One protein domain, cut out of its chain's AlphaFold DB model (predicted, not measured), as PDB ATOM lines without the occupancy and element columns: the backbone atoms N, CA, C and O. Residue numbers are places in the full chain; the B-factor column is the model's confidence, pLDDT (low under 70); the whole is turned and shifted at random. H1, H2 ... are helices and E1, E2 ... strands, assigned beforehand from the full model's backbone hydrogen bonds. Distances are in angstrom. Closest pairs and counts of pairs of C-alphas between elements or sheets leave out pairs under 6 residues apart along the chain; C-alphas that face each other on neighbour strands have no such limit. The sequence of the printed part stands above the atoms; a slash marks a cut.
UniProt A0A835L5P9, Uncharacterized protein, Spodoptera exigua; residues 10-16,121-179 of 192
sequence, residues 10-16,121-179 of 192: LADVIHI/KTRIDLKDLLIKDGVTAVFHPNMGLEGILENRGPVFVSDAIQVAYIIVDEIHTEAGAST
ATOM      1  N   LEU A  10      37.305 -34.332   3.146       89.44
ATOM      2  CA  LEU A  10      36.308 -35.390   3.131       89.44
ATOM      3  C   LEU A  10      36.389 -36.134   4.464       89.44
ATOM      4  O   LEU A  10      37.449 -36.632   4.835       89.44
ATOM      5  N   ALA A  11      35.284 -36.200   5.190       89.50
ATOM      6  CA  ALA A  11      35.194 -36.953   6.430       89.50
ATOM      7  C   ALA A  11      33.985 -37.881   6.359       89.50
ATOM      8  O   ALA A  11      32.876 -37.420   6.100       89.50
ATOM      9  N   ASP A  12      34.216 -39.167   6.595       87.12
ATOM     10  CA  ASP A  12      33.177 -40.185   6.718       87.12
ATOM     11  C   ASP A  12      33.238 -40.835   8.104       87.12
ATOM     12  O   ASP A  12      34.323 -41.090   8.644       87.12
ATOM     13  N   VAL A  13      32.073 -41.093   8.695       85.69
ATOM     14  CA  VAL A  13      31.960 -41.780   9.984       85.69
ATOM     15  C   VAL A  13      30.943 -42.905   9.867       85.69
ATOM     16  O   VAL A  13      29.750 -42.660   9.713       85.69
ATOM     17  N   ILE A  14      31.416 -44.142  10.002       84.25
ATOM     18  CA  ILE A  14      30.578 -45.338   9.947       84.25
ATOM     19  C   ILE A  14      30.168 -45.745  11.359       84.25
ATOM     20  O   ILE A  14      31.016 -46.057  12.205       84.25
ATOM     21  N   HIS A  15      28.849 -45.788  11.566       79.00
ATOM     22  CA  HIS A  15      28.205 -46.211  12.800       79.00
ATOM     23  C   HIS A  15      27.086 -47.230  12.513       79.00
ATOM     24  O   HIS A  15      26.038 -46.877  11.981       79.00
ATOM     25  N   ILE A  16      27.305 -48.501  12.856       75.31
ATOM     26  CA  ILE A  16      26.328 -49.594  12.727       75.31
ATOM     27  C   ILE A  16      25.688 -49.884  14.083       75.31
ATOM     28  O   ILE A  16      26.386 -50.312  14.991       75.31
ATOM     29  N   LYS A 121      37.725 -49.347  17.177       87.12
ATOM     30  CA  LYS A 121      37.747 -48.009  16.596       87.12
ATOM     31  C   LYS A 121      38.850 -47.994  15.554       87.12
ATOM     32  O   LYS A 121      40.010 -48.231  15.890       87.12
ATOM     33  N   THR A 122      38.494 -47.682  14.321       86.69
ATOM     34  CA  THR A 122      39.442 -47.565  13.218       86.69
ATOM     35  C   THR A 122      39.386 -46.151  12.675       86.69
ATOM     36  O   THR A 122      38.308 -45.598  12.484       86.69
ATOM     37  N   ARG A 123      40.554 -45.570  12.415       88.06
ATOM     38  CA  ARG A 123      40.703 -44.340  11.642       88.06
ATOM     39  C   ARG A 123      41.566 -44.662  10.436       88.06
ATOM     40  O   ARG A 123      42.689 -45.131  10.603       88.06
ATOM     41  N   ILE A 124      41.025 -44.425   9.256       87.25
ATOM     42  CA  ILE A 124      41.667 -44.679   7.976       87.25
ATOM     43  C   ILE A 124      41.950 -43.330   7.327       87.25
ATOM     44  O   ILE A 124      41.054 -42.490   7.223       87.25
ATOM     45  N   ASP A 125      43.198 -43.132   6.909       87.50
ATOM     46  CA  ASP A 125      43.539 -42.087   5.950       87.50
ATOM     47  C   ASP A 125      43.093 -42.575   4.567       87.50
ATOM     48  O   ASP A 125      43.709 -43.454   3.958       87.50
ATOM     49  N   LEU A 126      41.933 -42.089   4.130       90.88
ATOM     50  CA  LEU A 126      41.358 -42.465   2.846       90.88
ATOM     51  C   LEU A 126      42.134 -41.858   1.690       90.88
ATOM     52  O   LEU A 126      42.111 -42.430   0.605       90.88
ATOM     53  N   LYS A 127      42.802 -40.719   1.881       90.25
ATOM     54  CA  LYS A 127      43.495 -40.035   0.791       90.25
ATOM     55  C   LYS A 127      44.590 -40.923   0.217       90.25
ATOM     56  O   LYS A 127      44.615 -41.146  -0.992       90.25
ATOM     57  N   ASP A 128      45.444 -41.472   1.074       88.88
ATOM     58  CA  ASP A 128      46.544 -42.335   0.640       88.88
ATOM     59  C   ASP A 128      46.041 -43.620  -0.037       88.88
ATOM     60  O   ASP A 128      46.605 -44.060  -1.043       88.88
ATOM     61  N   LEU A 129      44.954 -44.205   0.479       90.69
ATOM     62  CA  LEU A 129      44.329 -45.389  -0.117       90.69
ATOM     63  C   LEU A 129      43.712 -45.086  -1.483       90.69
ATOM     64  O   LEU A 129      43.996 -45.788  -2.449       90.69
ATOM     65  N   LEU A 130      42.923 -44.018  -1.586       91.62
ATOM     66  CA  LEU A 130      42.267 -43.612  -2.826       91.62
ATOM     67  C   LEU A 130      43.289 -43.270  -3.914       91.62
ATOM     68  O   LEU A 130      43.130 -43.703  -5.054       91.62
ATOM     69  N   ILE A 131      44.378 -42.577  -3.563       91.38
ATOM     70  CA  ILE A 131      45.486 -42.302  -4.488       91.38
ATOM     71  C   ILE A 131      46.122 -43.607  -4.975       91.38
ATOM     72  O   ILE A 131      46.359 -43.763  -6.175       91.38
ATOM     73  N   LYS A 132      46.382 -44.553  -4.064       91.38
ATOM     74  CA  LYS A 132      46.946 -45.865  -4.403       91.38
ATOM     75  C   LYS A 132      46.026 -46.675  -5.323       91.38
ATOM     76  O   LYS A 132      46.530 -47.374  -6.201       91.38
ATOM     77  N   ASP A 133      44.716 -46.520  -5.166       89.81
ATOM     78  CA  ASP A 133      43.690 -47.175  -5.983       89.81
ATOM     79  C   ASP A 133      43.331 -46.378  -7.258       89.81
ATOM     80  O   ASP A 133      42.403 -46.729  -7.988       89.81
ATOM     81  N   GLY A 134      44.091 -45.323  -7.578       92.62
ATOM     82  CA  GLY A 134      44.006 -44.582  -8.842       92.62
ATOM     83  C   GLY A 134      43.078 -43.365  -8.827       92.62
ATOM     84  O   GLY A 134      42.997 -42.644  -9.824       92.62
ATOM     85  N   VAL A 135      42.420 -43.076  -7.705       92.56
ATOM     86  CA  VAL A 135      41.624 -41.860  -7.512       92.56
ATOM     87  C   VAL A 135      42.560 -40.726  -7.100       92.56
ATOM     88  O   VAL A 135      42.830 -40.506  -5.925       92.56
ATOM     89  N   THR A 136      43.084 -39.996  -8.083       92.06
ATOM     90  CA  THR A 136      44.079 -38.930  -7.851       92.06
ATOM     91  C   THR A 136      43.559 -37.533  -8.169       92.06
ATOM     92  O   THR A 136      43.924 -36.580  -7.485       92.06
ATOM     93  N   ALA A 137      42.676 -37.404  -9.166       91.31
ATOM     94  CA  ALA A 137      42.203 -36.121  -9.694       91.31
ATOM     95  C   ALA A 137      41.673 -35.183  -8.599       91.31
ATOM     96  O   ALA A 137      42.137 -34.055  -8.494       91.31
ATOM     97  N   VAL A 138      40.796 -35.680  -7.723       91.06
ATOM     98  CA  VAL A 138      40.152 -34.893  -6.651       91.06
ATOM     99  C   VAL A 138      41.127 -34.324  -5.613       91.06
ATOM    100  O   VAL A 138      40.775 -33.395  -4.885       91.06
ATOM    101  N   PHE A 139      42.345 -34.865  -5.531       90.50
ATOM    102  CA  PHE A 139      43.397 -34.407  -4.620       90.50
ATOM    103  C   PHE A 139      44.356 -33.405  -5.278       90.50
ATOM    104  O   PHE A 139      45.221 -32.847  -4.600       90.50
ATOM    105  N   HIS A 140      44.223 -33.161  -6.587       87.94
ATOM    106  CA  HIS A 140      45.053 -32.215  -7.321       87.94
ATOM    107  C   HIS A 140      44.409 -30.823  -7.374       87.94
ATOM    108  O   HIS A 140      43.248 -30.707  -7.750       87.94
ATOM    109  N   PRO A 141      45.164 -29.737  -7.103       82.88
ATOM    110  CA  PRO A 141      44.623 -28.375  -7.070       82.88
ATOM    111  C   PRO A 141      43.881 -27.904  -8.321       82.88
ATOM    112  O   PRO A 141      43.027 -27.032  -8.223       82.88
ATOM    113  N   ASN A 142      44.211 -28.455  -9.487       78.12
ATOM    114  CA  ASN A 142      43.741 -27.953 -10.776       78.12
ATOM    115  C   ASN A 142      42.884 -28.976 -11.532       78.12
ATOM    116  O   ASN A 142      42.848 -28.924 -12.760       78.12
ATOM    117  N   MET A 143      42.300 -29.956 -10.838       78.69
ATOM    118  CA  MET A 143      41.553 -31.023 -11.495       78.69
ATOM    119  C   MET A 143      40.425 -31.565 -10.618       78.69
ATOM    120  O   MET A 143      40.598 -31.800  -9.428       78.69
ATOM    121  N   GLY A 144      39.290 -31.867 -11.240       74.00
ATOM    122  CA  GLY A 144      38.345 -32.870 -10.754       74.00
ATOM    123  C   GLY A 144      37.261 -32.374  -9.801       74.00
ATOM    124  O   GLY A 144      36.448 -33.196  -9.384       74.00
ATOM    125  N   LEU A 145      37.221 -31.080  -9.460       85.00
ATOM    126  CA  LEU A 145      36.194 -30.474  -8.591       85.00
ATOM    127  C   LEU A 145      35.674 -29.120  -9.113       85.00
ATOM    128  O   LEU A 145      35.102 -28.333  -8.358       85.00
ATOM    129  N   GLU A 146      35.840 -28.840 -10.405       79.31
ATOM    130  CA  GLU A 146      35.468 -27.570 -11.043       79.31
ATOM    131  C   GLU A 146      33.960 -27.279 -10.954       79.31
ATOM    132  O   GLU A 146      33.548 -26.128 -11.031       79.31
ATOM    133  N   GLY A 147      33.134 -28.313 -10.758       82.19
ATOM    134  CA  GLY A 147      31.683 -28.190 -10.587       82.19
ATOM    135  C   GLY A 147      31.206 -27.931  -9.153       82.19
ATOM    136  O   GLY A 147      30.007 -27.775  -8.952       82.19
ATOM    137  N   ILE A 148      32.095 -27.914  -8.150       83.75
ATOM    138  CA  ILE A 148      31.699 -27.724  -6.739       83.75
ATOM    139  C   ILE A 148      31.529 -26.242  -6.388       83.75
ATOM    140  O   ILE A 148      30.663 -25.902  -5.585       83.75
ATOM    141  N   LEU A 149      32.338 -25.353  -6.975       78.81
ATOM    142  CA  LEU A 149      32.254 -23.909  -6.749       78.81
ATOM    143  C   LEU A 149      32.077 -23.167  -8.073       78.81
ATOM    144  O   LEU A 149      32.885 -23.315  -8.980       78.81
ATOM    145  N   GLU A 150      31.078 -22.290  -8.144       72.44
ATOM    146  CA  GLU A 150      30.759 -21.562  -9.379       72.44
ATOM    147  C   GLU A 150      31.768 -20.454  -9.735       72.44
ATOM    148  O   GLU A 150      31.853 -20.085 -10.898       72.44
ATOM    149  N   ASN A 151      32.513 -19.884  -8.770       64.38
ATOM    150  CA  ASN A 151      33.340 -18.682  -9.005       64.38
ATOM    151  C   ASN A 151      34.455 -18.440  -7.960       64.38
ATOM    152  O   ASN A 151      34.576 -17.337  -7.419       64.38
ATOM    153  N   ARG A 152      35.283 -19.440  -7.623       66.81
ATOM    154  CA  ARG A 152      36.478 -19.241  -6.767       66.81
ATOM    155  C   ARG A 152      37.657 -20.093  -7.241       66.81
ATOM    156  O   ARG A 152      37.472 -21.000  -8.039       66.81
ATOM    157  N   GLY A 153      38.862 -19.722  -6.793       70.50
ATOM    158  CA  GLY A 153      40.140 -20.349  -7.162       70.50
ATOM    159  C   GLY A 153      40.217 -21.862  -6.884       70.50
ATOM    160  O   GLY A 153      39.243 -22.449  -6.422       70.50
ATOM    161  N   PRO A 154      41.372 -22.501  -7.142       76.81
ATOM    162  CA  PRO A 154      41.507 -23.960  -7.171       76.81
ATOM    163  C   PRO A 154      40.962 -24.648  -5.907       76.81
ATOM    164  O   PRO A 154      41.355 -24.304  -4.787       76.81
ATOM    165  N   VAL A 155      40.082 -25.636  -6.102       86.50
ATOM    166  CA  VAL A 155      39.494 -26.485  -5.052       86.50
ATOM    167  C   VAL A 155      40.001 -27.902  -5.231       86.50
ATOM    168  O   VAL A 155      39.960 -28.448  -6.326       86.50
ATOM    169  N   PHE A 156      40.455 -28.499  -4.137       89.88
ATOM    170  CA  PHE A 156      40.931 -29.874  -4.090       89.88
ATOM    171  C   PHE A 156      40.734 -30.429  -2.686       89.88
ATOM    172  O   PHE A 156      40.788 -29.687  -1.698       89.88
ATOM    173  N   VAL A 157      40.548 -31.742  -2.593       90.81
ATOM    174  CA  VAL A 157      40.521 -32.451  -1.317       90.81
ATOM    175  C   VAL A 157      41.929 -32.412  -0.723       90.81
ATOM    176  O   VAL A 157      42.875 -33.008  -1.231       90.81
ATOM    177  N   SER A 158      42.084 -31.657   0.358       91.62
ATOM    178  CA  SER A 158      43.326 -31.549   1.120       91.62
ATOM    179  C   SER A 158      43.572 -32.807   1.949       91.62
ATOM    180  O   SER A 158      44.709 -33.279   2.011       91.62
ATOM    181  N   ASP A 159      42.508 -33.370   2.524       90.25
ATOM    182  CA  ASP A 159      42.543 -34.541   3.401       90.25
ATOM    183  C   ASP A 159      41.247 -35.359   3.249       90.25
ATOM    184  O   ASP A 159      40.182 -34.782   3.004       90.25
ATOM    185  N   ALA A 160      41.336 -36.683   3.377       91.94
ATOM    186  CA  ALA A 160      40.192 -37.589   3.344       91.94
ATOM    187  C   ALA A 160      40.331 -38.630   4.455       91.94
ATOM    188  O   ALA A 160      41.299 -39.385   4.488       91.94
ATOM    189  N   ILE A 161      39.367 -38.681   5.370       91.44
ATOM    190  CA  ILE A 161      39.431 -39.517   6.571       91.44
ATOM    191  C   ILE A 161      38.135 -40.306   6.707       91.44
ATOM    192  O   ILE A 161      37.051 -39.745   6.580       91.44
ATOM    193  N   GLN A 162      38.255 -41.585   7.050       90.88
ATOM    194  CA  GLN A 162      37.132 -42.412   7.478       90.88
ATOM    195  C   GLN A 162      37.354 -42.909   8.897       90.88
ATOM    196  O   GLN A 162      38.431 -43.403   9.239       90.88
ATOM    197  N   VAL A 163      36.328 -42.799   9.734       88.94
ATOM    198  CA  VAL A 163      36.340 -43.341  11.090       88.94
ATOM    199  C   VAL A 163      35.230 -44.372  11.222       88.94
ATOM    200  O   VAL A 163      34.085 -44.090  10.903       88.94
ATOM    201  N   ALA A 164      35.552 -45.568  11.700       87.56
ATOM    202  CA  ALA A 164      34.573 -46.617  11.947       87.56
ATOM    203  C   ALA A 164      34.623 -47.047  13.411       87.56
ATOM    204  O   ALA A 164      35.706 -47.246  13.971       87.56
ATOM    205  N   TYR A 165      33.447 -47.221  14.002       85.69
ATOM    206  CA  TYR A 165      33.273 -47.759  15.347       85.69
ATOM    207  C   TYR A 165      32.424 -49.016  15.285       85.69
ATOM    208  O   TYR A 165      31.486 -49.085  14.503       85.69
ATOM    209  N   ILE A 166      32.768 -50.027  16.078       86.44
ATOM    210  CA  ILE A 166      31.994 -51.263  16.221       86.44
ATOM    211  C   ILE A 166      32.133 -51.731  17.669       86.44
ATOM    212  O   ILE A 166      33.248 -51.860  18.167       86.44
ATOM    213  N   ILE A 167      31.024 -52.016  18.339       88.56
ATOM    214  CA  ILE A 167      30.926 -52.712  19.626       88.56
ATOM    215  C   ILE A 167      30.062 -53.936  19.384       88.56
ATOM    216  O   ILE A 167      28.996 -53.840  18.791       88.56
ATOM    217  N   VAL A 168      30.527 -55.087  19.843       93.25
ATOM    218  CA  VAL A 168      29.791 -56.346  19.795       93.25
ATOM    219  C   VAL A 168      29.513 -56.785  21.225       93.25
ATOM    220  O   VAL A 168      30.451 -57.014  22.001       93.25
ATOM    221  N   ASP A 169      28.231 -56.896  21.573       93.38
ATOM    222  CA  ASP A 169      27.766 -57.358  22.878       93.38
ATOM    223  C   ASP A 169      26.609 -58.369  22.779       93.38
ATOM    224  O   ASP A 169      26.311 -58.894  21.704       93.38
ATOM    225  N   GLU A 170      26.014 -58.727  23.924       93.19
ATOM    226  CA  GLU A 170      24.992 -59.769  23.979       93.19
ATOM    227  C   GLU A 170      23.668 -59.389  23.306       93.19
ATOM    228  O   GLU A 170      22.930 -60.279  22.886       93.19
ATOM    229  N   ILE A 171      23.341 -58.098  23.243       83.56
ATOM    230  CA  ILE A 171      22.055 -57.590  22.752       83.56
ATOM    231  C   ILE A 171      22.200 -57.131  21.306       83.56
ATOM    232  O   ILE A 171      21.359 -57.455  20.467       83.56
ATOM    233  N   HIS A 172      23.280 -56.415  21.014       76.75
ATOM    234  CA  HIS A 172      23.456 -55.728  19.754       76.75
ATOM    235  C   HIS A 172      24.917 -55.687  19.318       76.75
ATOM    236  O   HIS A 172      25.865 -55.740  20.107       76.75
ATOM    237  N   THR A 173      25.087 -55.502  18.018       60.06
ATOM    238  CA  THR A 173      26.277 -54.849  17.499       60.06
ATOM    239  C   THR A 173      25.958 -53.371  17.391       60.06
ATOM    240  O   THR A 173      25.156 -52.965  16.559       60.06
ATOM    241  N   GLU A 174      26.562 -52.561  18.243       56.06
ATOM    242  CA  GLU A 174      26.392 -51.113  18.241       56.06
ATOM    243  C   GLU A 174      27.734 -50.467  17.972       56.06
ATOM    244  O   GLU A 174      28.714 -50.756  18.624       56.06
ATOM    245  N   ALA A 175      27.826 -49.520  17.071       50.47
ATOM    246  CA  ALA A 175      29.028 -48.755  16.831       50.47
ATOM    247  C   ALA A 175      29.263 -47.669  17.891       50.47
ATOM    248  O   ALA A 175      29.828 -46.634  17.592       50.47
ATOM    249  N   GLY A 176      28.904 -47.909  19.149       37.97
ATOM    250  CA  GLY A 176      29.160 -47.016  20.270       37.97
ATOM    251  C   GLY A 176      28.410 -45.692  20.222       37.97
ATOM    252  O   GLY A 176      28.982 -44.666  19.851       37.97
ATOM    253  N   ALA A 177      27.192 -45.668  20.766       35.72
ATOM    254  CA  ALA A 177      26.586 -44.419  21.176       35.72
ATOM    255  C   ALA A 177      27.126 -43.944  22.538       35.72
ATOM    256  O   ALA A 177      27.178 -44.648  23.547       35.72
ATOM    257  N   SER A 178      27.431 -42.647  22.546       39.97
ATOM    258  CA  SER A 178      27.050 -41.700  23.600       39.97
ATOM    259  C   SER A 178      28.069 -41.254  24.656       39.97
ATOM    260  O   SER A 178      27.718 -40.369  25.432       39.97
ATOM    261  N   THR A 179      29.329 -41.704  24.672       39.62
ATOM    262  CA  THR A 179      30.325 -41.014  25.542       39.62
ATOM    263  C   THR A 179      31.639 -40.633  24.861       39.62
ATOM    264  O   THR A 179      32.252 -39.648  25.254       39.62
TER     265      THR A 179
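AT A GLANCE: This is residues 10 to 16 and 121 to 179 of the 192 residues of an uncharacterized protein of Spodoptera exigua (UniProt A0A835L5P9). Picture a narrow sheet built on one long strand, E3, with E1 along one side of it, E2 along the other, and the short E4 folding back on its last residues as a hairpin. H1 stands up over E3, and a long loop, residues 133 to 156, makes the end of the shape away from that hairpin. The printed part has 66 residues with one named helix and four named strands, H1 coming after E1 and E2 along the chain and before E3 and E4; the branched sheet is mixed, its neighbour pairs being E1 and E3, parallel, E2 and E3, antiparallel, and E3 and E4, antiparallel. The class is mixed, helices and strands. The whole is only just extended, close to loose, with a radius of gyration of the C-alphas of 16.5 A, and it is elongated, spanning 52 by 26 by 16 A.

HOW THE PARTS SIT: Begin with E1, residues 10 to 15, and set it beside E3, residues 157 to 168: the two are parallel at 7 degrees, and N 12 and O 161 are within hydrogen-bond range at 2.9 A. On the other side of E3 look for E2, residues 121 to 125, antiparallel at 162 degrees, with N 122 and O 164 at 2.8 A. H1, residues 126 to 132, is on the sheet, over E3, at a height over the sheet of 8.3 A, and stands up from it at 59 degrees. The closest C-alphas of H1 and E3 are those of Lys 127 and Ala 160, 4.8 A apart. In H1 every O i to N i+4 pair is within hydrogen-bond range. Last comes E4, residues 172 to 174, antiparallel to E3 at 157 degrees in a hairpin, with N 167 and O 174 at 2.6 A. E2 and E4 are apart.

IN THESE COORDINATES: Find C-alpha 10 at (36.308, -35.390, 3.131); from there E1 runs 16.6 A to C-alpha 15. E2 runs 13.5 A from C-alpha 121 to C-alpha 125, and H1 takes 9.8 A from C-alpha 126 to C-alpha 132. E3 begins at C-alpha 157, (40.521, -32.451, -1.317), and reaches C-alpha 168 after 33.6 A. E4, 5.7 A long, ends at C-alpha 174, (26.392, -51.113, 18.241).

THE WHOLE: The two C-alphas farthest apart are those of Asn 151 and Glu 170, 53.3 A. Residues 17 to 120 are not printed, and C-alphas 16 and 121 stand 12.2 A apart across this cut. The link from H1 to E3 is long, with 24 residues; those from E2 to H1 and from E3 to E4 are tight. The mean pLDDT of the printed part is 81.6; look for values under 70 at residues 151 to 152 and 173 to 179.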